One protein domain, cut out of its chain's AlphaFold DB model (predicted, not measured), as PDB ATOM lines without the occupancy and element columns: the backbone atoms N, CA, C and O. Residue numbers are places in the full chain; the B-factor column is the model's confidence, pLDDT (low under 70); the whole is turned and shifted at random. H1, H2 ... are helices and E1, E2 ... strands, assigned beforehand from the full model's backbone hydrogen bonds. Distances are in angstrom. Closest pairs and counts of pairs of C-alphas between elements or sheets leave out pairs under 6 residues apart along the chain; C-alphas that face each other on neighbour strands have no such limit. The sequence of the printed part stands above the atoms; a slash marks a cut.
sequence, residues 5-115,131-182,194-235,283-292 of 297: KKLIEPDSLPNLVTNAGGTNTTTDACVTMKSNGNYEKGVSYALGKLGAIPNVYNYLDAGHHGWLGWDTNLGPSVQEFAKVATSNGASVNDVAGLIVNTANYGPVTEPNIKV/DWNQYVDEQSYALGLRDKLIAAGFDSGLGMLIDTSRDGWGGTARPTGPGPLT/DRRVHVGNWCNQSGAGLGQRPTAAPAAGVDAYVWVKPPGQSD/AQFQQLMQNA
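Overview. This is residues 5 to 115, 131 to 182, 194 to 235 and 283 to 292 of the 297 residues of the protein "Glucanase" of Streptomyces sp. 67 (UniProt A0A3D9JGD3). A strongly twisted sheet of six strands curls like part of a barrel, with H3 and H6 packed on one face and H5 bridging them. H1 packs on H5 and H2 packs on H1, neither of them on the sheet, while the unnamed residues 101 to 115 and 164 to 182 follow E3 and E4, and H7, which touches no helix, lies beyond the ends of these two strands. The printed 215 residues, under half of them in named elements, run E1 H1 H2 H3 E2 H4 H5 E3 H6 E4 E5 E6 H7. The mixed sheet has the order E1 E2 E3 E4 E6 E5, with E5 antiparallel to E6 and the other neighbours parallel. The class is mixed helices and strands, and the whole is compact, with a radius of gyration of the C-alphas of 17.2 A and spans of 51, 41 and 34 A.

Arrangement. In the sheet, E1 (residues 5 to 8) is parallel to E2 (56 to 61), with N 6 and O 57 2.8 A apart. E2 is parallel to E3 (97 to 100), N 99 to O 60 being 2.9 A. E3 is parallel to E4 (159 to 163), N 161 to O 98 being 2.8 A. E4 is parallel to E6 (222 to 226), N 223 to O 160 being 2.8 A. E6 forms an antiparallel hairpin with E5 (215 to 219), N 217 to O 223 being 2.8 A. H3 (38 to 51) and H6 (138 to 151) are on the same face, two layers of sheet and helices, at heights over the sheet of 9.4 A and 8.8 A. H5 (71 to 84), the hub, touches H6 at a steep tilt of 56 degrees, closest at the C-alphas of Val 78 and Leu 149, 6.1 A. With residue 84 alone it touches H3, the C-alphas of Ser 44 and Val 84 being 5.0 A apart. H1 (13 to 18) touches H5 at a shallow tilt of 32 degrees, opposite ways, the C-alphas of Val 17 and Ser 77 being closest at 6.3 A. H2 (28 to 36) touches H1, closest at the C-alphas of Leu 16 and Lys 34, 5.7 A. H4 (65 to 68) only just touches H6, with 3 pairs of C-alphas within 8 A, closest at His 65 and Tyr 141, 5.5 A; it touches H5 only at the corner, also only just, with 3 pairs, closest at the C-alphas of Leu 68 and Leu 74, 5.1 A. H7 (283 to 290) touches no helix and is not on the sheet. E1, H1 H2 H3, E2 and E2, H4 H5, E3 are strand-helix-strand units, parallel neighbour strands with helices between; the second has a right-handed crossover. Every O i to N i+4 pair is within hydrogen-bond range in H2, H3, H6 and H7, against 1 of 2 in H1 and 9 of 10 in H5; H4 is too short for one.

Along the chain. E1 begins at C-alpha 5, (184.962, 208.580, 235.471), and H7 ends at C-alpha 290, (213.424, 209.636, 244.201). H5 spans 20.2 A, H6 19.8 A, H3 19.3 A and E2 15.7 A.

Size, cuts and confidence. The C-alphas of Ile 53 and Thr 182, the two farthest apart, are 56.2 A from each other. Residues 116 to 130, 183 to 193 and 236 to 282 are not printed, with C-alpha gaps of 10.6, 20.3 and 12.9 A. Of the links printed whole, H5 to E3 is long. No printed residue is under 70 in pLDDT.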
ATOM      1  N   LYS A   5     184.680 207.143 235.356       93.94
ATOM      2  CA  LYS A   5     184.962 208.580 235.471       93.94
ATOM      3  C   LYS A   5     185.542 209.093 234.152       93.94
ATOM      4  O   LYS A   5     186.439 208.457 233.595       93.94
ATOM      5  N   LYS A   6     185.019 210.204 233.634       96.00
ATOM      6  CA  LYS A   6     185.483 210.844 232.399       96.00
ATOM      7  C   LYS A   6     186.018 212.223 232.726       96.00
ATOM      8  O   LYS A   6     185.274 213.079 233.178       96.00
ATOM      9  N   LEU A   7     187.312 212.400 232.504       97.12
ATOM     10  CA  LEU A   7     187.952 213.703 232.507       97.12
ATOM     11  C   LEU A   7     187.583 214.427 231.215       97.12
ATOM     12  O   LEU A   7     187.798 213.874 230.134       97.12
ATOM     13  N   ILE A   8     187.029 215.628 231.331       98.06
ATOM     14  CA  ILE A   8     186.555 216.401 230.186       98.06
ATOM     15  C   ILE A   8     187.539 217.532 229.888       98.06
ATOM     16  O   ILE A   8     187.607 218.502 230.638       98.06
ATOM     17  N   GLU A   9     188.265 217.365 228.779       95.44
ATOM     18  CA  GLU A   9     189.075 218.372 228.073       95.44
ATOM     19  C   GLU A   9     189.994 219.245 228.957       95.44
ATOM     20  O   GLU A   9     189.704 220.426 229.173       95.44
ATOM     21  N   PRO A  10     191.134 218.707 229.433       94.62
ATOM     22  CA  PRO A  10     192.162 219.506 230.100       94.62
ATOM     23  C   PRO A  10     192.694 220.649 229.232       94.62
ATOM     24  O   PRO A  10     192.758 220.518 228.012       94.62
ATOM     25  N   ASP A  11     193.111 221.749 229.868       94.88
ATOM     26  CA  ASP A  11     193.740 222.904 229.194       94.88
ATOM     27  C   ASP A  11     192.853 223.532 228.086       94.88
ATOM     28  O   ASP A  11     193.317 224.034 227.061       94.88
ATOM     29  N   SER A  12     191.530 223.525 228.292       98.00
ATOM     30  CA  SER A  12     190.547 224.045 227.332       98.00
ATOM     31  C   SER A  12     189.906 225.365 227.792       98.00
ATOM     32  O   SER A  12     190.446 226.442 227.541       98.00
ATOM     33  N   LEU A  13     188.760 225.317 228.477       98.25
ATOM     34  CA  LEU A  13     187.950 226.477 228.875       98.25
ATOM     35  C   LEU A  13     188.709 227.550 229.673       98.25
ATOM     36  O   LEU A  13     188.524 228.733 229.367       98.25
ATOM     37  N   PRO A  14     189.613 227.208 230.617       98.06
ATOM     38  CA  PRO A  14     190.414 228.211 231.324       98.06
ATOM     39  C   PRO A  14     191.214 229.149 230.395       98.06
ATOM     40  O   PRO A  14     191.439 230.321 230.725       98.06
ATOM     41  N   ASN A  15     191.587 228.696 229.189       98.25
ATOM     42  CA  ASN A  15     192.250 229.533 228.185       98.25
ATOM     43  C   ASN A  15     191.334 230.627 227.612       98.25
ATOM     44  O   ASN A  15     191.814 231.715 227.289       98.25
ATOM     45  N   LEU A  16     190.022 230.393 227.509       98.00
ATOM     46  CA  LEU A  16     189.069 231.399 227.013       98.00
ATOM     47  C   LEU A  16     188.922 232.583 227.980       98.00
ATOM     48  O   LEU A  16     188.596 233.706 227.570       98.00
ATOM     49  N   VAL A  17     189.178 232.327 229.263       97.56
ATOM     50  CA  VAL A  17     189.181 233.330 230.330       97.56
ATOM     51  C   VAL A  17     190.511 234.078 230.362       97.56
ATOM     52  O   VAL A  17     190.528 235.305 230.357       97.56
ATOM     53  N   THR A  18     191.626 233.347 230.358       96.81
ATOM     54  CA  THR A  18     192.943 233.908 230.707       96.81
ATOM     55  C   THR A  18     193.813 234.295 229.511       96.81
ATOM     56  O   THR A  18     194.682 235.153 229.645       96.81
ATOM     57  N   ASN A  19     193.576 233.706 228.333       96.81
ATOM     58  CA  ASN A  19     194.472 233.797 227.172       96.81
ATOM     59  C   ASN A  19     193.758 234.246 225.881       96.81
ATOM     60  O   ASN A  19     194.324 234.158 224.794       96.81
ATOM     61  N   ALA A  20     192.530 234.764 225.985       95.88
ATOM     62  CA  ALA A  20     191.735 235.257 224.850       95.88
ATOM     63  C   ALA A  20     191.175 236.683 225.057       95.88
ATOM     64  O   ALA A  20     190.250 237.091 224.355       95.88
ATOM     65  N   GLY A  21     191.670 237.419 226.060       89.25
ATOM     66  CA  GLY A  21     191.079 238.677 226.543       89.25
ATOM     67  C   GLY A  21     191.763 239.973 226.093       89.25
ATOM     68  O   GLY A  21     191.404 241.032 226.595       89.25
ATOM     69  N   GLY A  22     192.760 239.919 225.203       87.06
ATOM     70  CA  GLY A  22     193.552 241.098 224.814       87.06
ATOM     71  C   GLY A  22     194.619 241.506 225.842       87.06
ATOM     72  O   GLY A  22     195.152 242.610 225.787       87.06
ATOM     73  N   THR A  23     194.936 240.621 226.786       90.25
ATOM     74  CA  THR A  23     196.055 240.733 227.733       90.25
ATOM     75  C   THR A  23     197.382 240.333 227.079       90.25
ATOM     76  O   THR A  23     197.405 239.719 226.011       90.25
ATOM     77  N   ASN A  24     198.507 240.588 227.753       91.50
ATOM     78  CA  ASN A  24     199.841 240.143 227.317       91.50
ATOM     79  C   ASN A  24     200.021 238.608 227.278       91.50
ATOM     80  O   ASN A  24     201.017 238.120 226.748       91.50
ATOM     81  N   THR A  25     199.068 237.847 227.816       93.12
ATOM     82  CA  THR A  25     199.009 236.382 227.747       93.12
ATOM     83  C   THR A  25     198.199 235.865 226.554       93.12
ATOM     84  O   THR A  25     198.194 234.657 226.304       93.12
ATOM     85  N   THR A  26     197.560 236.761 225.792       95.88
ATOM     86  CA  THR A  26     196.670 236.419 224.674       95.88
ATOM     87  C   THR A  26     197.386 235.659 223.563       95.88
ATOM     88  O   THR A  26     198.541 235.945 223.242       95.88
ATOM     89  N   THR A  27     196.683 234.707 222.944       96.44
ATOM     90  CA  THR A  27     197.121 234.057 221.701       96.44
ATOM     91  C   THR A  27     196.014 234.090 220.649       96.44
ATOM     92  O   THR A  27     194.830 233.996 220.982       96.44
ATOM     93  N   ASP A  28     196.392 234.159 219.371       97.31
ATOM     94  CA  ASP A  28     195.437 234.138 218.252       97.31
ATOM     95  C   ASP A  28     194.601 232.851 218.234       97.31
ATOM     96  O   ASP A  28     193.415 232.870 217.894       97.31
ATOM     97  N   ALA A  29     195.191 231.730 218.660       97.19
ATOM     98  CA  ALA A  29     194.500 230.453 218.777       97.19
ATOM     99  C   ALA A  29     193.375 230.516 219.824       97.19
ATOM    100  O   ALA A  29     192.233 230.173 219.521       97.19
ATOM    101  N   CYS A  30     193.651 231.025 221.028       97.50
ATOM    102  CA  CYS A  30     192.630 231.166 222.069       97.50
ATOM    103  C   CYS A  30     191.541 232.177 221.671       97.50
ATOM    104  O   CYS A  30     190.359 231.920 221.899       97.50
ATOM    105  N   VAL A  31     191.908 233.289 221.019       97.88
ATOM    106  CA  VAL A  31     190.939 234.256 220.460       97.88
ATOM    107  C   VAL A  31     190.045 233.593 219.409       97.88
ATOM    108  O   VAL A  31     188.829 233.800 219.399       97.88
ATOM    109  N   THR A  32     190.617 232.747 218.554       98.31
ATOM    110  CA  THR A  32     189.866 231.979 217.552       98.31
ATOM    111  C   THR A  32     188.887 231.011 218.216       98.31
ATOM    112  O   THR A  32     187.711 231.001 217.859       98.31
ATOM    113  N   MET A  33     189.328 230.249 219.222       98.06
ATOM    114  CA  MET A  33     188.466 229.285 219.922       98.06
ATOM    115  C   MET A  33     187.349 229.950 220.727       98.06
ATOM    116  O   MET A  33     186.248 229.404 220.817       98.06
ATOM    117  N   LYS A  34     187.595 231.152 221.256       97.00
ATOM    118  CA  LYS A  34     186.557 231.963 221.898       97.00
ATOM    119  C   LYS A  34     185.548 232.498 220.886       97.00
ATOM    120  O   LYS A  34     184.350 232.439 221.129       97.00
ATOM    121  N   SER A  35     186.015 233.007 219.743       97.44
ATOM    122  CA  SER A  35     185.140 233.639 218.746       97.44
ATOM    123  C   SER A  35     184.258 232.641 217.992       97.44
ATOM    124  O   SER A  35     183.098 232.940 217.716       97.44
ATOM    125  N   ASN A  36     184.763 231.441 217.691       97.62
ATOM    126  CA  ASN A  36     183.974 230.395 217.029       97.62
ATOM    127  C   ASN A  36     183.107 229.564 218.009       97.62
ATOM    128  O   ASN A  36     182.155 228.888 217.589       97.62
ATOM    129  N   GLY A  37     183.405 229.640 219.314       97.62
ATOM    130  CA  GLY A  37     182.717 228.921 220.389       97.62
ATOM    131  C   GLY A  37     182.956 227.408 220.379       97.62
ATOM    132  O   GLY A  37     182.153 226.662 220.931       97.62
ATOM    133  N   ASN A  38     184.003 226.920 219.710       97.88
ATOM    134  CA  ASN A  38     184.212 225.484 219.507       97.88
ATOM    135  C   ASN A  38     184.587 224.751 220.800       97.88
ATOM    136  O   ASN A  38     184.132 223.628 220.987       97.88
ATOM    137  N   TYR A  39     185.360 225.373 221.698       98.19
ATOM    138  CA  TYR A  39     185.620 224.801 223.028       98.19
ATOM    139  C   TYR A  39     184.317 224.657 223.816       98.19
ATOM    140  O   TYR A  39     183.985 223.562 224.259       98.19
ATOM    141  N   GLU A  40     183.530 225.729 223.901       98.38
ATOM    142  CA  GLU A  40     182.247 225.740 224.607       98.38
ATOM    143  C   GLU A  40     181.280 224.685 224.053       98.38
ATOM    144  O   GLU A  40     180.736 223.879 224.807       98.38
ATOM    145  N   LYS A  41     181.100 224.641 222.725       98.25
ATOM    146  CA  LYS A  41     180.231 223.666 222.048       98.25
ATOM    147  C   LYS A  41     180.729 222.234 222.220       98.25
ATOM    148  O   LYS A  41     179.917 221.351 222.471       98.25
ATOM    149  N   GLY A  42     182.034 222.000 222.075       98.31
ATOM    150  CA  GLY A  42     182.641 220.675 222.190       98.31
ATOM    151  C   GLY A  42     182.518 220.108 223.600       98.31
ATOM    152  O   GLY A  42     182.013 218.998 223.768       98.31
ATOM    153  N   VAL A  43     182.890 220.896 224.613       98.56
ATOM    154  CA  VAL A  43     182.780 220.499 226.023       98.56
ATOM    155  C   VAL A  43     181.324 220.270 226.407       98.56
ATOM    156  O   VAL A  43     180.987 219.219 226.945       98.56
ATOM    157  N   SER A  44     180.441 221.210 226.074       98.38
ATOM    158  CA  SER A  44     179.010 221.093 226.355       98.38
ATOM    159  C   SER A  44     178.385 219.855 225.687       98.38
ATOM    160  O   SER A  44     177.649 219.100 226.322       98.38
ATOM    161  N   TYR A  45     178.756 219.559 224.436       98.19
ATOM    162  CA  TYR A  45     178.329 218.337 223.750       98.19
ATOM    163  C   TYR A  45     178.841 217.069 224.447       98.19
ATOM    164  O   TYR A  45     178.076 216.117 224.623       98.19
ATOM    165  N   ALA A  46     180.114 217.042 224.856       98.25
ATOM    166  CA  ALA A  46     180.699 215.911 225.572       98.25
ATOM    167  C   ALA A  46     179.978 215.661 226.904       98.25
ATOM    168  O   ALA A  46     179.618 214.516 227.181       98.25
ATOM    169  N   LEU A  47     179.696 216.721 227.672       98.25
ATOM    170  CA  LEU A  47     178.933 216.643 228.919       98.25
ATOM    171  C   LEU A  47     177.561 216.005 228.690       98.25
ATOM    172  O   LEU A  47     177.282 214.961 229.276       98.25
ATOM    173  N   GLY A  48     176.752 216.542 227.772       97.56
ATOM    174  CA  GLY A  48     175.406 216.015 227.525       97.56
ATOM    175  C   GLY A  48     175.393 214.583 226.966       97.56
ATOM    176  O   GLY A  48     174.537 213.775 227.322       97.56
ATOM    177  N   LYS A  49     176.348 214.216 226.096       97.44
ATOM    178  CA  LYS A  49     176.408 212.854 225.527       97.44
ATOM    179  C   LYS A  49     176.897 211.810 226.516       97.44
ATOM    180  O   LYS A  49     176.348 210.710 226.543       97.44
ATOM    181  N   LEU A  50     177.937 212.126 227.279       97.12
ATOM    182  CA  LEU A  50     178.519 211.198 228.240       97.12
ATOM    183  C   LEU A  50     177.680 211.129 229.521       97.12
ATOM    184  O   LEU A  50     177.514 210.038 230.056       97.12
ATOM    185  N   GLY A  51     177.095 212.249 229.961       95.88
ATOM    186  CA  GLY A  51     176.224 212.331 231.142       95.88
ATOM    187  C   GLY A  51     174.916 211.550 230.996       95.88
ATOM    188  O   GLY A  51     174.407 210.999 231.968       95.88
ATOM    189  N   ALA A  52     174.429 211.367 229.764       95.56
ATOM    190  CA  ALA A  52     173.272 210.517 229.476       95.56
ATOM    191  C   ALA A  52     173.511 209.011 229.734       95.56
ATOM    192  O   ALA A  52     172.569 208.217 229.658       95.56
ATOM    193  N   ILE A  53     174.752 208.588 230.002       96.56
ATOM    194  CA  ILE A  53     175.110 207.190 230.256       96.56
ATOM    195  C   ILE A  53     175.109 206.945 231.782       96.56
ATOM    196  O   ILE A  53     175.976 207.476 232.472       96.56
ATOM    197  N   PRO A  54     174.215 206.098 232.339       95.06
ATOM    198  CA  PRO A  54     173.952 206.035 233.789       95.06
ATOM    199  C   PRO A  54     175.137 205.696 234.705       95.06
ATOM    200  O   PRO A  54     175.076 205.932 235.908       95.06
ATOM    201  N   ASN A  55     176.192 205.080 234.172       95.81
ATOM    202  CA  ASN A  55     177.399 204.700 234.908       95.81
ATOM    203  C   ASN A  55     178.620 205.559 234.535       95.81
ATOM    204  O   ASN A  55     179.753 205.150 234.809       95.81
ATOM    205  N   VAL A  56     178.412 206.706 233.886       97.50
ATOM    206  CA  VAL A  56     179.455 207.672 233.532       97.50
ATOM    207  C   VAL A  56     179.367 208.897 234.437       97.50
ATOM    208  O   VAL A  56     178.296 209.438 234.670       97.50
ATOM    209  N   TYR A  57     180.520 209.330 234.941       98.00
ATOM    210  CA  TYR A  57     180.660 210.470 235.843       98.00
ATOM    211  C   TYR A  57     181.638 211.459 235.216       98.00
ATOM    212  O   TYR A  57     182.839 211.179 235.154       98.00
ATOM    213  N   ASN A  58     181.134 212.587 234.718       98.50
ATOM    214  CA  ASN A  58     181.972 213.602 234.086       98.50
ATOM    215  C   ASN A  58     182.624 214.495 235.146       98.50
ATOM    216  O   ASN A  58     181.931 215.052 235.997       98.50
ATOM    217  N   TYR A  59     183.942 214.649 235.056       98.75
ATOM    218  CA  TYR A  59     184.728 215.607 235.821       98.75
ATOM    219  C   TYR A  59     185.331 216.621 234.858       98.75
ATOM    220  O   TYR A  59     186.183 216.271 234.037       98.75
ATOM    221  N   LEU A  60     184.853 217.860 234.932       98.62
ATOM    222  CA  LEU A  60     185.341 218.946 234.089       98.62
ATOM    223  C   LEU A  60     186.706 219.428 234.590       98.62
ATOM    224  O   LEU A  60     186.870 219.651 235.789       98.62
ATOM    225  N   ASP A  61     187.679 219.573 233.689       98.81
ATOM    226  CA  ASP A  61     188.970 220.153 234.056       98.81
ATOM    227  C   ASP A  61     188.816 221.620 234.466       98.81
ATOM    228  O   ASP A  61     188.145 222.414 233.802       98.81
ATOM    229  N   ALA A  62     189.454 221.967 235.578       98.75
ATOM    230  CA  ALA A  62     189.396 223.285 236.178       98.75
ATOM    231  C   ALA A  62     190.787 223.898 236.375       98.75
ATOM    232  O   ALA A  62     190.987 224.695 237.290       98.75
ATOM    233  N   GLY A  63     191.762 223.544 235.534       98.69
ATOM    234  CA  GLY A  63     193.120 224.061 235.663       98.69
ATOM    235  C   GLY A  63     193.724 223.742 237.034       98.69
ATOM    236  O   GLY A  63     193.690 222.603 237.487       98.69
ATOM    237  N   HIS A  64     194.319 224.739 237.686       98.88
ATOM    238  CA  HIS A  64     194.971 224.591 238.991       98.88
ATOM    239  C   HIS A  64     195.075 225.949 239.708       98.88
ATOM    240  O   HIS A  64     194.838 227.003 239.094       98.88
ATOM    241  N   HIS A  65     195.456 225.960 240.991       98.75
ATOM    242  CA  HIS A  65     195.446 227.191 241.798       98.75
ATOM    243  C   HIS A  65     196.343 228.287 241.200       98.75
ATOM    244  O   HIS A  65     195.957 229.451 241.111       98.75
ATOM    245  N   GLY A  66     197.517 227.890 240.707       98.31
ATOM    246  CA  GLY A  66     198.505 228.750 240.055       98.31
ATOM    247  C   GLY A  66     198.111 229.270 238.668       98.31
ATOM    248  O   GLY A  66     198.918 229.948 238.039       98.31
ATOM    249  N   TRP A  67     196.893 228.985 238.196       98.50
ATOM    250  CA  TRP A  67     196.333 229.536 236.959       98.50
ATOM    251  C   TRP A  67     195.054 230.338 237.222       98.50
ATOM    252  O   TRP A  67     194.923 231.490 236.793       98.50
ATOM    253  N   LEU A  68     194.112 229.757 237.967       98.62
ATOM    254  CA  LEU A  68     192.776 230.325 238.157       98.62
ATOM    255  C   LEU A  68     192.523 230.872 239.563       98.62
ATOM    256  O   LEU A  68     191.435 231.371 239.822       98.62
ATOM    257  N   GLY A  69     193.496 230.803 240.471       98.38
ATOM    258  CA  GLY A  69     193.318 231.166 241.879       98.38
ATOM    259  C   GLY A  69     193.204 232.668 242.180       98.38
ATOM    260  O   GLY A  69     192.873 233.046 243.301       98.38
ATOM    261  N   TRP A  70     193.438 233.545 241.203       98.44
ATOM    262  CA  TRP A  70     193.194 234.985 241.341       98.44
ATOM    263  C   TRP A  70     191.715 235.314 241.179       98.44
ATOM    264  O   TRP A  70     191.061 234.759 240.299       98.44
ATOM    265  N   ASP A  71     191.198 236.288 241.934       96.00
ATOM    266  CA  ASP A  71     189.794 236.725 241.817       96.00
ATOM    267  C   ASP A  71     189.411 237.108 240.381       96.00
ATOM    268  O   ASP A  71     188.306 236.803 239.925       96.00
ATOM    269  N   THR A  72     190.347 237.724 239.651       96.38
ATOM    270  CA  THR A  72     190.186 238.135 238.250       96.38
ATOM    271  C   THR A  72     189.999 236.963 237.290       96.38
ATOM    272  O   THR A  72     189.467 237.163 236.203       96.38
ATOM    273  N   ASN A  73     190.402 235.751 237.682       97.88
ATOM    274  CA  ASN A  73     190.312 234.546 236.861       97.88
ATOM    275  C   ASN A  73     189.239 233.591 237.399       97.88
ATOM    276  O   ASN A  73     188.469 233.033 236.617       97.88
ATOM    277  N   LEU A  74     189.148 233.432 238.723       98.44
ATOM    278  CA  LEU A  74     188.264 232.470 239.375       98.44
ATOM    279  C   LEU A  74     186.790 232.755 239.088       98.44
ATOM    280  O   LEU A  74     186.062 231.862 238.664       98.44
ATOM    281  N   GLY A  75     186.349 233.999 239.293       98.38
ATOM    282  CA  GLY A  75     184.960 234.395 239.048       98.38
ATOM    283  C   GLY A  75     184.532 234.149 237.596       98.38
ATOM    284  O   GLY A  75     183.562 233.422 237.371       98.38
ATOM    285  N   PRO A  76     185.265 234.681 236.601       98.38
ATOM    286  CA  PRO A  76     184.980 234.418 235.193       98.38
ATOM    287  C   PRO A  76     185.064 232.938 234.799       98.38
ATOM    288  O   PRO A  76     184.273 232.492 233.975       98.38
ATOM    289  N   SER A  77     185.956 232.150 235.408       98.62
ATOM    290  CA  SER A  77     186.030 230.702 235.144       98.62
ATOM    291  C   SER A  77     184.803 229.960 235.663       98.62
ATOM    292  O   SER A  77     184.256 229.124 234.956       98.62
ATOM    293  N   VAL A  78     184.299 230.314 236.851       98.75
ATOM    294  CA  VAL A  78     183.029 229.779 237.375       98.75
ATOM    295  C   VAL A  78     181.869 230.089 236.424       98.75
ATOM    296  O   VAL A  78     181.047 229.215 236.157       98.75
ATOM    297  N   GLN A  79     181.818 231.309 235.875       98.56
ATOM    298  CA  GLN A  79     180.805 231.693 234.885       98.56
ATOM    299  C   GLN A  79     180.935 230.884 233.590       98.56
ATOM    300  O   GLN A  79     179.928 230.434 233.047       98.56
ATOM    301  N   GLU A  80     182.162 230.665 233.117       98.62
ATOM    302  CA  GLU A  80     182.439 229.870 231.921       98.62
ATOM    303  C   GLU A  80     182.028 228.400 232.107       98.62
ATOM    304  O   GLU A  80     181.332 227.838 231.261       98.62
ATOM    305  N   PHE A  81     182.352 227.794 233.254       98.69
ATOM    306  CA  PHE A  81     181.919 226.436 233.593       98.69
ATOM    307  C   PHE A  81     180.390 226.322 233.681       98.69
ATOM    308  O   PHE A  81     179.807 225.396 233.116       98.69
ATOM    309  N   ALA A  82     179.720 227.283 234.326       98.38
ATOM    310  CA  ALA A  82     178.259 227.315 234.396       98.38
ATOM    311  C   ALA A  82     177.618 227.461 233.006       98.38
ATOM    312  O   ALA A  82     176.633 226.787 232.699       98.38
ATOM    313  N   LYS A  83     178.201 228.292 232.134       98.19
ATOM    314  CA  LYS A  83     177.744 228.490 230.753       98.19
ATOM    315  C   LYS A  83     177.813 227.194 229.943       98.19
ATOM    316  O   LYS A  83     176.834 226.829 229.288       98.19
ATOM    317  N   VAL A  84     178.934 226.469 229.969       97.94
ATOM    318  CA  VAL A  84     179.051 225.217 229.193       97.94
ATOM    319  C   VAL A  84     178.152 224.109 229.743       97.94
ATOM    320  O   VAL A  84     177.559 223.367 228.960       97.94
ATOM    321  N   ALA A  85     177.980 224.052 231.067       97.94
ATOM    322  CA  ALA A  85     177.130 223.078 231.746       97.94
ATOM    323  C   ALA A  85     175.624 223.364 231.594       97.94
ATOM    324  O   ALA A  85     174.805 222.585 232.058       97.94
ATOM    325  N   THR A  86     175.234 224.471 230.956       97.44
ATOM    326  CA  THR A  86     173.821 224.840 230.736       97.44
ATOM    327  C   THR A  86     173.505 225.188 229.280       97.44
ATOM    328  O   THR A  86     172.421 225.680 228.964       97.44
ATOM    329  N   SER A  87     174.444 224.936 228.367       96.12
ATOM    330  CA  SER A  87     174.283 225.182 226.932       96.12
ATOM    331  C   SER A  87     174.187 223.873 226.148       96.12
ATOM    332  O   SER A  87     174.370 222.797 226.700       96.12
ATOM    333  N   ASN A  88     173.823 223.958 224.862       92.69
ATOM    334  CA  ASN A  88     173.777 222.846 223.893       92.69
ATOM    335  C   ASN A  88     173.138 221.527 224.387       92.69
ATOM    336  O   ASN A  88     173.502 220.448 223.919       92.69
ATOM    337  N   GLY A  89     172.155 221.614 225.288       90.75
ATOM    338  CA  GLY A  89     171.444 220.460 225.843       90.75
ATOM    339  C   GLY A  89     172.124 219.789 227.040       90.75
ATOM    340  O   GLY A  89     171.569 218.818 227.543       90.75
ATOM    341  N   ALA A  90     173.272 220.295 227.497       96.75
ATOM    342  CA  ALA A  90     173.872 219.910 228.767       96.75
ATOM    343  C   ALA A  90     173.125 220.544 229.951       96.75
ATOM    344  O   ALA A  90     172.526 221.621 229.844       96.75
ATOM    345  N   SER A  91     173.196 219.867 231.088       96.88
ATOM    346  CA  SER A  91     172.722 220.308 232.390       96.88
ATOM    347  C   SER A  91     173.863 220.258 233.404       96.88
ATOM    348  O   SER A  91     174.778 219.446 233.288       96.88
ATOM    349  N   VAL A  92     173.776 221.061 234.467       97.19
ATOM    350  CA  VAL A  92     174.687 220.947 235.620       97.19
ATOM    351  C   VAL A  92     174.674 219.539 236.226       97.19
ATOM    352  O   VAL A  92     175.679 219.109 236.777       97.19
ATOM    353  N   ASN A  93     173.582 218.787 236.048       96.38
ATOM    354  CA  ASN A  93     173.471 217.389 236.469       96.38
ATOM    355  C   ASN A  93     174.310 216.421 235.615       96.38
ATOM    356  O   ASN A  93     174.568 215.301 236.047       96.38
ATOM    357  N   ASP A  94     174.759 216.840 234.427       97.50
ATOM    358  CA  ASP A  94     175.708 216.080 233.609       97.50
ATOM    359  C   ASP A  94     177.151 216.220 234.122       97.50
ATOM    360  O   ASP A  94     178.063 215.609 233.560       97.50
ATOM    361  N   VAL A  95     177.384 217.020 235.171       98.12
ATOM    362  CA  VAL A  95     178.693 217.258 235.791       98.12
ATOM    363  C   VAL A  95     178.701 216.644 237.191       98.12
ATOM    364  O   VAL A  95     178.116 217.182 238.124       98.12
ATOM    365  N   ALA A  96     179.398 215.518 237.355       98.12
ATOM    366  CA  ALA A  96     179.554 214.873 238.663       98.12
ATOM    367  C   ALA A  96     180.531 215.639 239.570       98.12
ATOM    368  O   ALA A  96     180.434 215.592 240.796       98.12
ATOM    369  N   GLY A  97     181.486 216.342 238.965       98.50
ATOM    370  CA  GLY A  97     182.523 217.048 239.690       98.50
ATOM    371  C   GLY A  97     183.459 217.833 238.788       98.50
ATOM    372  O   GLY A  97     183.249 217.950 237.580       98.50
ATOM    373  N   LEU A  98     184.518 218.361 239.389       98.81
ATOM    374  CA  LEU A  98     185.620 218.991 238.671       98.81
ATOM    375  C   LEU A  98     186.939 218.393 239.127       98.81
ATOM    376  O   LEU A  98     187.041 217.798 240.197       98.81
ATOM    377  N   ILE A  99     187.955 218.547 238.296       98.94
ATOM    378  CA  ILE A  99     189.309 218.094 238.579       98.94
ATOM    379  C   ILE A  99     190.289 219.235 238.409       98.94
ATOM    380  O   ILE A  99     190.215 219.989 237.444       98.94
ATOM    381  N   VAL A 100     191.203 219.347 239.366       98.94
ATOM    382  CA  VAL A 100     192.288 220.323 239.349       98.94
ATOM    383  C   VAL A 100     193.639 219.621 239.257       98.94
ATOM    384  O   VAL A 100     193.764 218.422 239.535       98.94
ATOM    385  N   ASN A 101     194.661 220.389 238.892       98.88
ATOM    386  CA  ASN A 101     196.061 219.978 238.821       98.88
ATOM    387  C   ASN A 101     196.378 218.932 237.742       98.88
ATOM    388  O   ASN A 101     197.473 218.371 237.752       98.88
ATOM    389  N   THR A 102     195.457 218.669 236.807       98.88
ATOM    390  CA  THR A 102     195.637 217.694 235.725       98.88
ATOM    391  C   THR A 102     196.969 217.909 235.007       98.88
ATOM    392  O   THR A 102     197.199 218.958 234.409       98.88
ATOM    393  N   ALA A 103     197.855 216.908 235.061       98.75
ATOM    394  CA  ALA A 103     199.206 216.976 234.499       98.75
ATOM    395  C   ALA A 103     200.081 218.146 234.996       98.75
ATOM    396  O   ALA A 103     201.095 218.453 234.370       98.75
ATOM    397  N   ASN A 104     199.759 218.759 236.131       98.88
ATOM    398  CA  ASN A 104     200.509 219.865 236.717       98.88
ATOM    399  C   ASN A 104     201.238 219.413 238.000       98.88
ATOM    400  O   ASN A 104     201.483 218.221 238.201       98.88
ATOM    401  N   TYR A 105     201.693 220.375 238.802       98.94
ATOM    402  CA  TYR A 105     202.642 220.165 239.897       98.94
ATOM    403  C   TYR A 105     202.302 220.997 241.144       98.94
ATOM    404  O   TYR A 105     203.130 221.083 242.051       98.94
ATOM    405  N   GLY A 106     201.136 221.652 241.187       98.75
ATOM    406  CA  GLY A 106     200.695 222.378 242.377       98.75
ATOM    407  C   GLY A 106     200.501 221.395 243.533       98.75
ATOM    408  O   GLY A 106     199.856 220.371 243.323       98.75
ATOM    409  N   PRO A 107     201.068 221.641 244.724       98.75
ATOM    410  CA  PRO A 107     200.969 220.702 245.829       98.75
ATOM    411  C   PRO A 107     199.526 220.594 246.323       98.75
ATOM    412  O   PRO A 107     198.812 221.595 246.374       98.75
ATOM    413  N   VAL A 108     199.120 219.404 246.779       98.75
ATOM    414  CA  VAL A 108     197.814 219.209 247.438       98.75
ATOM    415  C   VAL A 108     197.606 220.187 248.597       98.75
ATOM    416  O   VAL A 108     196.555 220.813 248.689       98.75
ATOM    417  N   THR A 109     198.599 220.308 249.483       98.56
ATOM    418  CA  THR A 109     198.610 221.258 250.605       98.56
ATOM    419  C   THR A 109     200.001 221.850 250.784       98.56
ATOM    420  O   THR A 109     200.998 221.136 250.640       98.56
ATOM    421  N   GLU A 110     200.079 223.130 251.143       98.56
ATOM    422  CA  GLU A 110     201.322 223.756 251.599       98.56
ATOM    423  C   GLU A 110     201.418 223.666 253.135       98.56
ATOM    424  O   GLU A 110     200.685 224.353 253.849       98.56
ATOM    425  N   PRO A 111     202.296 222.814 253.701       98.31
ATOM    426  CA  PRO A 111     202.317 222.571 255.146       98.31
ATOM    427  C   PRO A 111     202.998 223.690 255.944       98.31
ATOM    428  O   PRO A 111     202.787 223.808 257.151       98.31
ATOM    429  N   ASN A 112     203.842 224.484 255.285       98.56
ATOM    430  CA  ASN A 112     204.772 225.403 255.940       98.56
ATOM    431  C   ASN A 112     204.392 226.877 255.770       98.56
ATOM    432  O   ASN A 112     204.985 227.726 256.434       98.56
ATOM    433  N   ILE A 113     203.455 227.179 254.868       97.94
ATOM    434  CA  ILE A 113     202.977 228.533 254.581       97.94
ATOM    435  C   ILE A 113     201.460 228.508 254.434       97.94
ATOM    436  O   ILE A 113     200.905 227.579 253.853       97.94
ATOM    437  N   LYS A 114     200.776 229.543 254.918       97.62
ATOM    438  CA  LYS A 114     199.350 229.755 254.658       97.62
ATOM    439  C   LYS A 114     199.159 231.070 253.933       97.62
ATOM    440  O   LYS A 114     199.817 232.065 254.234       97.62
ATOM    441  N   VAL A 115     198.183 231.113 253.030       97.62
ATOM    442  CA  VAL A 115     197.832 232.349 252.310       97.62
ATOM    443  C   VAL A 115     197.440 233.500 253.257       97.62
ATOM    444  O   VAL A 115     197.607 234.669 252.921       97.62
ATOM    445  N   ASP A 131     201.980 236.123 244.526       98.25
ATOM    446  CA  ASP A 131     201.586 237.192 243.600       98.25
ATOM    447  C   ASP A 131     200.092 237.543 243.657       98.25
ATOM    448  O   ASP A 131     199.384 237.556 242.662       98.25
ATOM    449  N   TRP A 132     199.574 237.791 244.857       98.50
ATOM    450  CA  TRP A 132     198.171 238.107 245.145       98.50
ATOM    451  C   TRP A 132     197.149 236.994 244.896       98.50
ATOM    452  O   TRP A 132     195.950 237.236 245.077       98.50
ATOM    453  N   ASN A 133     197.577 235.772 244.580       98.62
ATOM    454  CA  ASN A 133     196.688 234.617 244.495       98.62
ATOM    455  C   ASN A 133     195.942 234.396 245.828       98.62
ATOM    456  O   ASN A 133     196.433 234.751 246.905       98.62
ATOM    457  N   GLN A 134     194.722 233.865 245.756       98.50
ATOM    458  CA  GLN A 134     193.902 233.546 246.929       98.50
ATOM    459  C   GLN A 134     194.244 232.186 247.545       98.50
ATOM    460  O   GLN A 134     193.776 231.870 248.637       98.50
ATOM    461  N   TYR A 135     195.072 231.398 246.865       98.69
ATOM    462  CA  TYR A 135     195.414 230.035 247.233       98.69
ATOM    463  C   TYR A 135     196.916 229.810 247.073       98.69
ATOM    464  O   TYR A 135     197.576 230.457 246.261       98.69
ATOM    465  N   VAL A 136     197.446 228.876 247.857       98.69
ATOM    466  CA  VAL A 136     198.848 228.430 247.785       98.69
ATOM    467  C   VAL A 136     198.965 226.934 247.488       98.69
ATOM    468  O   VAL A 136     200.069 226.424 247.341       98.69
ATOM    469  N   ASP A 137     197.831 226.234 247.412       98.88
ATOM    470  CA  ASP A 137     197.749 224.797 247.188       98.88
ATOM    471  C   ASP A 137     196.438 224.397 246.494       98.88
ATOM    472  O   ASP A 137     195.493 225.188 246.380       98.88
ATOM    473  N   GLU A 138     196.393 223.161 246.002       98.94
ATOM    474  CA  GLU A 138     195.275 222.651 245.208       98.94
ATOM    475  C   GLU A 138     194.046 222.311 246.049       98.94
ATOM    476  O   GLU A 138     192.930 222.473 245.565       98.94
ATOM    477  N   GLN A 139     194.197 221.864 247.299       98.81
ATOM    478  CA  GLN A 139     193.034 221.509 248.115       98.81
ATOM    479  C   GLN A 139     192.224 222.745 248.509       98.81
ATOM    480  O   GLN A 139     190.997 222.731 248.391       98.81
ATOM    481  N   SER A 140     192.876 223.825 248.952       98.75
ATOM    482  CA  SER A 140     192.170 225.072 249.265       98.75
ATOM    483  C   SER A 140     191.522 225.679 248.017       98.75
ATOM    484  O   SER A 140     190.377 226.132 248.085       98.75
ATOM    485  N   TYR A 141     192.206 225.611 246.869       98.88
ATOM    486  CA  TYR A 141     191.665 226.036 245.580       98.88
ATOM    487  C   TYR A 141     190.448 225.212 245.152       98.88
ATOM    488  O   TYR A 141     189.402 225.784 244.848       98.88
ATOM    489  N   ALA A 142     190.548 223.883 245.181       98.88
ATOM    490  CA  ALA A 142     189.476 222.983 244.781       98.88
ATOM    491  C   ALA A 142     188.205 223.217 245.606       98.88
ATOM    492  O   ALA A 142     187.113 223.319 245.049       98.88
ATOM    493  N   LEU A 143     188.341 223.360 246.928       98.81
ATOM    494  CA  LEU A 143     187.207 223.618 247.817       98.81
ATOM    495  C   LEU A 143     186.627 225.025 247.616       98.81
ATOM    496  O   LEU A 143     185.411 225.180 247.531       98.81
ATOM    497  N   GLY A 144     187.477 226.042 247.445       98.62
ATOM    498  CA  GLY A 144     187.020 227.400 247.147       98.62
ATOM    499  C   GLY A 144     186.293 227.515 245.801       98.62
ATOM    500  O   GLY A 144     185.303 228.240 245.688       98.62
ATOM    501  N   LEU A 145     186.752 226.783 244.783       98.81
ATOM    502  CA  LEU A 145     186.088 226.677 243.484       98.81
ATOM    503  C   LEU A 145     184.742 225.952 243.608       98.81
ATOM    504  O   LEU A 145     183.735 226.443 243.094       98.81
ATOM    505  N   ARG A 146     184.715 224.818 244.317       98.75
ATOM    506  CA  ARG A 146     183.506 224.029 244.583       98.75
ATOM    507  C   ARG A 146     182.401 224.883 245.199       98.75
ATOM    508  O   ARG A 146     181.283 224.885 244.691       98.75
ATOM    509  N   ASP A 147     182.718 225.650 246.240       98.69
ATOM    510  CA  ASP A 147     181.745 226.514 246.916       98.69
ATOM    511  C   ASP A 147     181.158 227.567 245.965       98.69
ATOM    512  O   ASP A 147     179.949 227.817 245.965       98.69
ATOM    513  N   LYS A 148     181.992 228.154 245.096       98.69
ATOM    514  CA  LYS A 148     181.537 229.128 244.092       98.69
ATOM    515  C   LYS A 148     180.668 228.498 243.006       98.69
ATOM    516  O   LYS A 148     179.730 229.145 242.552       98.69
ATOM    517  N   LEU A 149     180.952 227.264 242.595       98.62
ATOM    518  CA  LEU A 149     180.142 226.547 241.608       98.62
ATOM    519  C   LEU A 149     178.783 226.146 242.177       98.62
ATOM    520  O   LEU A 149     177.767 226.343 241.516       98.62
ATOM    521  N   ILE A 150     178.734 225.680 243.427       98.62
ATOM    522  CA  ILE A 150     177.465 225.414 244.119       98.62
ATOM    523  C   ILE A 150     176.642 226.705 244.214       98.62
ATOM    524  O   ILE A 150     175.461 226.717 243.871       98.62
ATOM    525  N   ALA A 151     177.272 227.826 244.580       98.25
ATOM    526  CA  ALA A 151     176.611 229.132 244.580       98.25
ATOM    527  C   ALA A 151     176.145 229.584 243.178       98.25
ATOM    528  O   ALA A 151     175.200 230.364 243.071       98.25
ATOM    529  N   ALA A 152     176.776 229.086 242.110       97.56
ATOM    530  CA  ALA A 152     176.395 229.323 240.717       97.56
ATOM    531  C   ALA A 152     175.344 228.328 240.179       97.56
ATOM    532  O   ALA A 152     174.980 228.411 239.007       97.56
ATOM    533  N   GLY A 153     174.834 227.414 241.015       97.62
ATOM    534  CA  GLY A 153     173.734 226.507 240.677       97.62
ATOM    535  C   GLY A 153     174.133 225.062 240.371       97.62
ATOM    536  O   GLY A 153     173.274 224.293 239.944       97.62
ATOM    537  N   PHE A 154     175.394 224.673 240.583       98.44
ATOM    538  CA  PHE A 154     175.785 223.259 240.557       98.44
ATOM    539  C   PHE A 154     175.249 222.507 241.784       98.44
ATOM    540  O   PHE A 154     174.951 223.105 242.821       98.44
ATOM    541  N   ASP A 155     175.139 221.181 241.668       96.69
ATOM    542  CA  ASP A 155     174.627 220.323 242.738       96.69
ATOM    543  C   ASP A 155     175.468 220.435 244.025       96.69
ATOM    544  O   ASP A 155     176.697 220.481 243.991       96.69
ATOM    545  N   SER A 156     174.816 220.447 245.190       96.94
ATOM    546  CA  SER A 156     175.511 220.561 246.485       96.94
ATOM    547  C   SER A 156     176.448 219.384 246.800       96.94
ATOM    548  O   SER A 156     177.336 219.516 247.646       96.94
ATOM    549  N   GLY A 157     176.256 218.248 246.126       96.69
ATOM    550  CA  GLY A 157     177.071 217.040 246.163       96.69
ATOM    551  C   GLY A 157     178.211 217.011 245.142       96.69
ATOM    552  O   GLY A 157     178.910 216.005 245.086       96.69
ATOM    553  N   LEU A 158     178.438 218.092 244.382       97.75
ATOM    554  CA  LEU A 158     179.561 218.230 243.446       97.75
ATOM    555  C   LEU A 158     180.887 217.840 244.117       97.75
ATOM    556  O   LEU A 158     181.218 218.355 245.191       97.75
ATOM    557  N   GLY A 159     181.634 216.930 243.495       98.25
ATOM    558  CA  GLY A 159     182.894 216.415 244.026       98.25
ATOM    559  C   GLY A 159     184.127 216.994 243.337       98.25
ATOM    560  O   GLY A 159     184.092 217.336 242.155       98.25
ATOM    561  N   MET A 160     185.241 217.091 244.064       98.88
ATOM    562  CA  MET A 160     186.525 217.514 243.499       98.88
ATOM    563  C   MET A 160     187.486 216.335 243.349       98.88
ATOM    564  O   MET A 160     187.609 215.506 244.249       98.88
ATOM    565  N   LEU A 161     188.219 216.286 242.244       98.94
ATOM    566  CA  LEU A 161     189.406 215.451 242.088       98.94
ATOM    567  C   LEU A 161     190.655 216.329 242.067       98.94
ATOM    568  O   LEU A 161     190.620 217.461 241.587       98.94
ATOM    569  N   ILE A 162     191.768 215.777 242.540       98.94
ATOM    570  CA  ILE A 162     193.089 216.401 242.413       98.94
ATOM    571  C   ILE A 162     194.016 215.387 241.749       98.94
ATOM    572  O   ILE A 162     194.154 214.260 242.245       98.94
ATOM    573  N   ASP A 163     194.628 215.760 240.623       98.94
ATOM    574  CA  ASP A 163     195.724 214.975 240.060       98.94
ATOM    575  C   ASP A 163     196.968 215.146 240.941       98.94
ATOM    576  O   ASP A 163     197.524 216.232 241.074       98.94
ATOM    577  N   THR A 164     197.375 214.045 241.561       98.94
ATOM    578  CA  THR A 164     198.474 213.948 242.538       98.94
ATOM    579  C   THR A 164     199.645 213.134 241.989       98.94
ATOM    580  O   THR A 164     200.473 212.581 242.714       98.94
ATOM    581  N   SER A 165     199.692 212.977 240.664       98.94
ATOM    582  CA  SER A 165     200.688 212.147 239.992       98.94
ATOM    583  C   SER A 165     202.121 212.637 240.201       98.94
ATOM    584  O   SER A 165     203.032 211.812 240.288       98.94
ATOM    585  N   ARG A 166     202.348 213.957 240.267       98.94
ATOM    586  CA  ARG A 166     203.696 214.563 240.215       98.94
ATOM    587  C   ARG A 166     203.893 215.777 241.133       98.94
ATOM    588  O   ARG A 166     204.832 216.545 240.940       98.94
ATOM    589  N   ASP A 167     203.035 215.952 242.129       98.88
ATOM    590  CA  ASP A 167     202.972 217.134 242.996       98.88
ATOM    591  C   ASP A 167     203.520 216.908 244.417       98.88
ATOM    592  O   ASP A 167     203.326 217.735 245.309       98.88
ATOM    593  N   GLY A 168     204.217 215.792 244.658       98.81
ATOM    594  CA  GLY A 168     204.667 215.431 246.004       98.81
ATOM    595  C   GLY A 168     205.738 216.364 246.565       98.81
ATOM    596  O   GLY A 168     205.726 216.670 247.758       98.81
ATOM    597  N   TRP A 169     206.663 216.822 245.715       98.88
ATOM    598  CA  TRP A 169     207.802 217.666 246.105       98.88
ATOM    599  C   TRP A 169     208.549 217.144 247.346       98.88
ATOM    600  O   TRP A 169     208.716 217.836 248.356       98.88
ATOM    601  N   GLY A 170     208.926 215.867 247.303       98.69
ATOM    602  CA  GLY A 170     209.708 215.193 248.333       98.69
ATOM    603  C   GLY A 170     211.213 215.328 248.136       98.69
ATOM    604  O   GLY A 170     211.724 216.346 247.674       98.69
ATOM    605  N   GLY A 171     211.927 214.268 248.509       97.69
ATOM    606  CA  GLY A 171     213.387 214.240 248.494       97.69
ATOM    607  C   GLY A 171     214.015 215.053 249.631       97.69
ATOM    608  O   GLY A 171     213.337 215.672 250.453       97.69
ATOM    609  N   THR A 172     215.345 215.053 249.685       96.88
ATOM    610  CA  THR A 172     216.120 215.682 250.772       96.88
ATOM    611  C   THR A 172     216.056 217.211 250.776       96.88
ATOM    612  O   THR A 172     216.466 217.831 251.750       96.88
ATOM    613  N   ALA A 173     215.572 217.821 249.691       95.56
ATOM    614  CA  ALA A 173     215.432 219.269 249.553       95.56
ATOM    615  C   ALA A 173     214.045 219.796 249.968       95.56
ATOM    616  O   ALA A 173     213.836 221.010 249.952       95.56
ATOM    617  N   ARG A 174     213.098 218.914 250.329       98.62
ATOM    618  CA  ARG A 174     211.774 219.320 250.814       98.62
ATOM    619  C   ARG A 174     211.913 220.121 252.117       98.62
ATOM    620  O   ARG A 174     212.465 219.588 253.082       98.62
ATOM    621  N   PRO A 175     211.377 221.353 252.202       98.56
ATOM    622  CA  PRO A 175     211.390 222.106 253.450       98.56
ATOM    623  C   PRO A 175     210.626 221.394 254.570       98.56
ATOM    624  O   PRO A 175     209.493 220.946 254.387       98.56
ATOM    625  N   THR A 176     211.235 221.324 255.753       97.81
ATOM    626  CA  THR A 176     210.650 220.697 256.952       97.81
ATOM    627  C   THR A 176     209.938 221.695 257.870       97.81
ATOM    628  O   THR A 176     209.523 221.329 258.966       97.81
ATOM    629  N   GLY A 177     209.849 222.961 257.464       98.19
ATOM    630  CA  GLY A 177     209.243 224.038 258.237       98.19
ATOM    631  C   GLY A 177     209.192 225.353 257.450       98.19
ATOM    632  O   GLY A 177     209.657 225.400 256.309       98.19
ATOM    633  N   PRO A 178     208.621 226.417 258.040       97.44
ATOM    634  CA  PRO A 178     208.552 227.735 257.417       97.44
ATOM    635  C   PRO A 178     209.938 228.336 257.152       97.44
ATOM    636  O   PRO A 178     210.914 228.025 257.839       97.44
ATOM    637  N   GLY A 179     210.008 229.255 256.186       98.06
ATOM    638  CA  GLY A 179     211.214 230.037 255.930       98.06
ATOM    639  C   GLY A 179     211.474 231.133 256.977       98.06
ATOM    640  O   GLY A 179     210.661 231.363 257.875       98.06
ATOM    641  N   PRO A 180     212.597 231.863 256.856       98.06
ATOM    642  CA  PRO A 180     212.934 232.962 257.758       98.06
ATOM    643  C   PRO A 180     211.914 234.109 257.711       98.06
ATOM    644  O   PRO A 180     211.512 234.551 256.638       98.06
ATOM    645  N   LEU A 181     211.585 234.682 258.872       97.94
ATOM    646  CA  LEU A 181     210.682 235.838 259.005       97.94
ATOM    647  C   LEU A 181     211.349 237.189 258.664       97.94
ATOM    648  O   LEU A 181     210.924 238.242 259.133       97.94
ATOM    649  N   THR A 182     212.420 237.188 257.868       97.94
ATOM    650  CA  THR A 182     213.151 238.409 257.483       97.94
ATOM    651  C   THR A 182     212.412 239.224 256.421       97.94
ATOM    652  O   THR A 182     212.510 240.447 256.397       97.94
ATOM    653  N   ASP A 194     206.351 223.380 246.823       98.81
ATOM    654  CA  ASP A 194     206.505 223.559 245.378       98.81
ATOM    655  C   ASP A 194     207.821 224.284 245.108       98.81
ATOM    656  O   ASP A 194     208.003 225.402 245.589       98.81
ATOM    657  N   ARG A 195     208.755 223.659 244.380       98.69
ATOM    658  CA  ARG A 195     210.096 224.214 244.120       98.69
ATOM    659  C   ARG A 195     210.272 224.749 242.702       98.69
ATOM    660  O   ARG A 195     211.404 225.062 242.328       98.69
ATOM    661  N   ARG A 196     209.197 224.912 241.922       98.81
ATOM    662  CA  ARG A 196     209.298 225.532 240.590       98.81
ATOM    663  C   ARG A 196     209.819 226.964 240.689       98.81
ATOM    664  O   ARG A 196     209.801 227.599 241.749       98.81
ATOM    665  N   VAL A 197     210.275 227.480 239.550       98.50
ATOM    666  CA  VAL A 197     210.674 228.889 239.409       98.50
ATOM    667  C   VAL A 197     209.443 229.797 239.432       98.50
ATOM    668  O   VAL A 197     209.452 230.826 240.098       98.50
ATOM    669  N   HIS A 198     208.373 229.388 238.749       98.62
ATOM    670  CA  HIS A 198     207.102 230.100 238.674       98.62
ATOM    671  C   HIS A 198     205.947 229.093 238.572       98.62
ATOM    672  O   HIS A 198     206.104 228.051 237.936       98.62
ATOM    673  N   VAL A 199     204.777 229.402 239.142       97.81
ATOM    674  CA  VAL A 199     203.594 228.509 239.122       97.81
ATOM    675  C   VAL A 199     203.058 228.220 237.713       97.81
ATOM    676  O   VAL A 199     202.463 227.175 237.475       97.81
ATOM    677  N   GLY A 200     203.327 229.117 236.760       97.94
ATOM    678  CA  GLY A 200     203.034 228.942 235.328       97.94
ATOM    679  C   GLY A 200     203.999 228.013 234.573       97.94
ATOM    680  O   GLY A 200     203.832 227.804 233.373       97.94
ATOM    681  N   ASN A 201     205.023 227.464 235.234       98.81
ATOM    682  CA  ASN A 201     205.901 226.467 234.628       98.81
ATOM    683  C   ASN A 201     205.255 225.076 234.719       98.81
ATOM    684  O   ASN A 201     205.053 224.537 235.812       98.81
ATOM    685  N   TRP A 202     204.938 224.496 233.561       98.75
ATOM    686  CA  TRP A 202     204.100 223.298 233.453       98.75
ATOM    687  C   TRP A 202     204.774 222.111 232.761       98.75
ATOM    688  O   TRP A 202     204.283 220.999 232.885       98.75
ATOM    689  N   CYS A 203     205.874 222.296 232.025       98.88
ATOM    690  CA  CYS A 203     206.449 221.206 231.233       98.88
ATOM    691  C   CYS A 203     207.643 220.552 231.932       98.88
ATOM    692  O   CYS A 203     208.584 221.244 232.318       98.88
ATOM    693  N   ASN A 204     207.610 219.221 232.069       98.88
ATOM    694  CA  ASN A 204     208.699 218.357 232.535       98.88
ATOM    695  C   ASN A 204     209.469 218.930 233.737       98.88
ATOM    696  O   ASN A 204     210.698 219.011 233.698       98.88
ATOM    697  N   GLN A 205     208.764 219.394 234.771       98.88
ATOM    698  CA  GLN A 205     209.377 220.218 235.812       98.88
ATOM    699  C   GLN A 205     210.453 219.460 236.587       98.88
ATOM    700  O   GLN A 205     210.221 218.378 237.132       98.88
ATOM    701  N   SER A 206     211.641 220.059 236.630       98.69
ATOM    702  CA  SER A 206     212.771 219.540 237.388       98.69
ATOM    703  C   SER A 206     212.523 219.630 238.896       98.69
ATOM    704  O   SER A 206     211.949 220.590 239.407       98.69
ATOM    705  N   GLY A 207     212.949 218.599 239.621       98.44
ATOM    706  CA  GLY A 207     212.782 218.486 241.071       98.44
ATOM    707  C   GLY A 207     211.419 217.949 241.520       98.44
ATOM    708  O   GLY A 207     211.276 217.639 242.701       98.44
ATOM    709  N   ALA A 208     210.458 217.776 240.607       98.88
ATOM    710  CA  ALA A 208     209.152 217.200 240.916       98.88
ATOM    711  C   ALA A 208     209.260 215.773 241.484       98.88
ATOM    712  O   ALA A 208     210.249 215.066 241.276       98.88
ATOM    713  N   GLY A 209     208.211 215.340 242.183       98.88
ATOM    714  CA  GLY A 209     208.147 214.057 242.882       98.88
ATOM    715  C   GLY A 209     206.770 213.420 242.783       98.88
ATOM    716  O   GLY A 209     205.781 214.143 242.698       98.88
ATOM    717  N   LEU A 210     206.681 212.086 242.822       98.94
ATOM    718  CA  LEU A 210     205.384 211.405 242.935       98.94
ATOM    719  C   LEU A 210     204.629 211.929 244.159       98.94
ATOM    720  O   LEU A 210     205.200 211.992 245.250       98.94
ATOM    721  N   GLY A 211     203.360 212.284 243.985       98.81
ATOM    722  CA  GLY A 211     202.519 212.739 245.082       98.81
ATOM    723  C   GLY A 211     201.883 211.605 245.873       98.81
ATOM    724  O   GLY A 211     202.335 210.444 245.893       98.81
ATOM    725  N   GLN A 212     200.786 211.956 246.540       98.69
ATOM    726  CA  GLN A 212     199.955 210.978 247.217       98.69
ATOM    727  C   GLN A 212     199.429 209.960 246.200       98.69
ATOM    728  O   GLN A 212     199.033 210.301 245.093       98.69
ATOM    729  N   ARG A 213     199.457 208.673 246.558       98.75
ATOM    730  CA  ARG A 213     198.909 207.623 245.689       98.75
ATOM    731  C   ARG A 213     197.386 207.778 245.593       98.75
ATOM    732  O   ARG A 213     196.793 208.334 246.525       98.75
ATOM    733  N   PRO A 214     196.740 207.261 244.529       98.69
ATOM    734  CA  PRO A 214     195.296 207.364 244.383       98.69
ATOM    735  C   PRO A 214     194.563 206.951 245.662       98.69
ATOM    736  O   PRO A 214     194.759 205.850 246.176       98.69
ATOM    737  N   THR A 215     193.767 207.869 246.203       98.56
ATOM    738  CA  THR A 215     193.123 207.746 247.516       98.56
ATOM    739  C   THR A 215     191.683 208.213 247.379       98.56
ATOM    740  O   THR A 215     191.451 209.325 246.915       98.56
ATOM    741  N   ALA A 216     190.719 207.383 247.773       98.44
ATOM    742  CA  ALA A 216     189.307 207.760 247.780       98.44
ATOM    743  C   ALA A 216     188.969 208.599 249.021       98.44
ATOM    744  O   ALA A 216     189.454 208.300 250.110       98.44
ATOM    745  N   ALA A 217     188.121 209.613 248.840       98.12
ATOM    746  CA  ALA A 217     187.608 210.508 249.877       98.12
ATOM    747  C   ALA A 217     188.669 211.009 250.888       98.12
ATOM    748  O   ALA A 217     188.479 210.858 252.097       98.12
ATOM    749  N   PRO A 218     189.804 211.588 250.435       98.25
ATOM    750  CA  PRO A 218     190.882 212.012 251.331       98.25
ATOM    751  C   PRO A 218     190.512 213.225 252.202       98.25
ATOM    752  O   PRO A 218     191.122 213.438 253.246       98.25
ATOM    753  N   ALA A 219     189.521 214.017 251.782       97.75
ATOM    754  CA  ALA A 219     189.002 215.171 252.505       97.75
ATOM    755  C   ALA A 219     187.522 215.400 252.156       97.75
ATOM    756  O   ALA A 219     187.046 214.972 251.104       97.75
ATOM    757  N   ALA A 220     186.785 216.105 253.016       98.19
ATOM    758  CA  ALA A 220     185.408 216.495 252.714       98.19
ATOM    759  C   ALA A 220     185.359 217.372 251.449       98.19
ATOM    760  O   ALA A 220     186.131 218.318 251.326       98.19
ATOM    761  N   GLY A 221     184.462 217.049 250.512       98.19
ATOM    762  CA  GLY A 221     184.349 217.736 249.217       98.19
ATOM    763  C   GLY A 221     185.365 217.293 248.155       98.19
ATOM    764  O   GLY A 221     185.247 217.723 247.010       98.19
ATOM    765  N   VAL A 222     186.321 216.420 248.498       98.81
ATOM    766  CA  VAL A 222     187.273 215.814 247.556       98.81
ATOM    767  C   VAL A 222     186.937 214.333 247.396       98.81
ATOM    768  O   VAL A 222     187.129 213.542 248.317       98.81
ATOM    769  N   ASP A 223     186.465 213.942 246.215       98.75
ATOM    770  CA  ASP A 223     186.068 212.567 245.910       98.75
ATOM    771  C   ASP A 223     187.264 211.619 245.883       98.75
ATOM    772  O   ASP A 223     187.173 210.482 246.352       98.75
ATOM    773  N   ALA A 224     188.380 212.063 245.300       98.81
ATOM    774  CA  ALA A 224     189.614 211.296 245.270       98.81
ATOM    775  C   ALA A 224     190.832 212.143 244.891       98.81
ATOM    776  O   ALA A 224     190.765 213.052 244.064       98.81
ATOM    777  N   TYR A 225     191.982 211.734 245.415       98.88
ATOM    778  CA  TYR A 225     193.249 211.959 244.735       98.88
ATOM    779  C   TYR A 225     193.411 210.899 243.651       98.88
ATOM    780  O   TYR A 225     193.154 209.713 243.884       98.88
ATOM    781  N   VAL A 226     193.815 211.322 242.462       98.88
ATOM    782  CA  VAL A 226     193.955 210.465 241.281       98.88
ATOM    783  C   VAL A 226     195.308 210.696 240.632       98.88
ATOM    784  O   VAL A 226     195.907 211.747 240.812       98.88
ATOM    785  N   TRP A 227     195.796 209.719 239.871       98.75
ATOM    786  CA  TRP A 227     196.924 209.916 238.963       98.75
ATOM    787  C   TRP A 227     196.367 209.929 237.549       98.75
ATOM    788  O   TRP A 227     196.079 208.870 236.991       98.75
ATOM    789  N   VAL A 228     196.144 211.129 237.009       98.38
ATOM    790  CA  VAL A 228     195.632 211.287 235.642       98.38
ATOM    791  C   VAL A 228     196.784 211.278 234.661       98.38
ATOM    792  O   VAL A 228     196.796 210.448 233.752       98.38
ATOM    793  N   LYS A 229     197.771 212.161 234.849       98.69
ATOM    794  CA  LYS A 229     199.005 212.095 234.071       98.69
ATOM    795  C   LYS A 229     199.806 210.869 234.515       98.69
ATOM    796  O   LYS A 229     200.213 210.808 235.674       98.69
ATOM    797  N   PRO A 230     200.082 209.897 233.630       98.81
ATOM    798  CA  PRO A 230     200.873 208.736 234.015       98.81
ATOM    799  C   PRO A 230     202.309 209.170 234.347       98.81
ATOM    800  O   PRO A 230     202.980 209.747 233.480       98.81
ATOM    801  N   PRO A 231     202.811 208.923 235.573       98.81
ATOM    802  CA  PRO A 231     204.169 209.307 235.928       98.81
ATOM    803  C   PRO A 231     205.201 208.679 234.989       98.81
ATOM    804  O   PRO A 231     205.167 207.480 234.719       98.81
ATOM    805  N   GLY A 232     206.128 209.500 234.493       98.31
ATOM    806  CA  GLY A 232     207.139 209.087 233.520       98.31
ATOM    807  C   GLY A 232     206.745 209.296 232.060       98.31
ATOM    808  O   GLY A 232     207.599 209.128 231.198       98.31
ATOM    809  N   GLN A 233     205.514 209.704 231.744       98.81
ATOM    810  CA  GLN A 233     205.206 210.219 230.409       98.81
ATOM    811  C   GLN A 233     205.593 211.694 230.298       98.81
ATOM    812  O   GLN A 233     205.153 212.511 231.108       98.81
ATOM    813  N   SER A 234     206.353 212.040 229.257       98.81
ATOM    814  CA  SER A 234     206.768 213.423 229.019       98.81
ATOM    815  C   SER A 234     205.575 214.353 228.776       98.81
ATOM    816  O   SER A 234     204.522 213.945 228.271       98.81
ATOM    817  N   ASP A 235     205.746 215.623 229.124       98.81
ATOM    818  CA  ASP A 235     204.813 216.706 228.804       98.81
ATOM    819  C   ASP A 235     205.032 217.271 227.393       98.81
ATOM    820  O   ASP A 235     204.103 217.811 226.804       98.81
ATOM    821  N   ALA A 283     214.377 209.517 232.668       98.75
ATOM    822  CA  ALA A 283     215.039 210.416 233.614       98.75
ATOM    823  C   ALA A 283     214.031 211.112 234.544       98.75
ATOM    824  O   ALA A 283     214.236 211.140 235.758       98.75
ATOM    825  N   GLN A 284     212.911 211.604 233.999       98.88
ATOM    826  CA  GLN A 284     211.845 212.188 234.812       98.88
ATOM    827  C   GLN A 284     211.218 211.138 235.731       98.88
ATOM    828  O   GLN A 284     211.019 211.416 236.905       98.88
ATOM    829  N   PHE A 285     210.946 209.924 235.241       98.88
ATOM    830  CA  PHE A 285     210.374 208.869 236.082       98.88
ATOM    831  C   PHE A 285     211.264 208.534 237.289       98.88
ATOM    832  O   PHE A 285     210.777 208.446 238.414       98.88
ATOM    833  N   GLN A 286     212.576 208.402 237.076       98.81
ATOM    834  CA  GLN A 286     213.531 208.154 238.158       98.81
ATOM    835  C   GLN A 286     213.553 209.302 239.174       98.81
ATOM    836  O   GLN A 286     213.515 209.040 240.375       98.81
ATOM    837  N   GLN A 287     213.549 210.558 238.713       98.81
ATOM    838  CA  GLN A 287     213.480 211.721 239.601       98.81
ATOM    839  C   GLN A 287     212.161 211.769 240.387       98.81
ATOM    840  O   GLN A 287     212.184 211.992 241.595       98.81
ATOM    841  N   LEU A 288     211.027 211.481 239.736       98.88
ATOM    842  CA  LEU A 288     209.718 211.425 240.387       98.88
ATOM    843  C   LEU A 288     209.705 210.393 241.525       98.88
ATOM    844  O   LEU A 288     209.203 210.692 242.607       98.88
ATOM    845  N   MET A 289     210.272 209.201 241.306       98.75
ATOM    846  CA  MET A 289     210.381 208.169 242.346       98.75
ATOM    847  C   MET A 289     211.296 208.596 243.498       98.75
ATOM    848  O   MET A 289     210.934 208.418 244.659       98.75
ATOM    849  N   GLN A 290     212.464 209.169 243.191       98.56
ATOM    850  CA  GLN A 290     213.424 209.636 244.201       98.56
ATOM    851  C   GLN A 290     212.833 210.732 245.095       98.56
ATOM    852  O   GLN A 290     213.075 210.749 246.300       98.56
ATOM    853  N   ASN A 291     212.024 211.615 244.510       98.88
ATOM    854  CA  ASN A 291     211.411 212.741 245.205       98.88
ATOM    855  C   ASN A 291     209.965 212.461 245.639       98.88
ATOM    856  O   ASN A 291     209.219 213.400 245.908       98.88
ATOM    857  N   ALA A 292     209.539 211.198 245.707       98.94
ATOM    858  CA  ALA A 292     208.180 210.859 246.106       98.94
ATOM    859  C   ALA A 292     207.845 211.373 247.520       98.94
ATOM    860  O   ALA A 292     208.631 211.209 248.459       98.94
TER     861      ALA A 292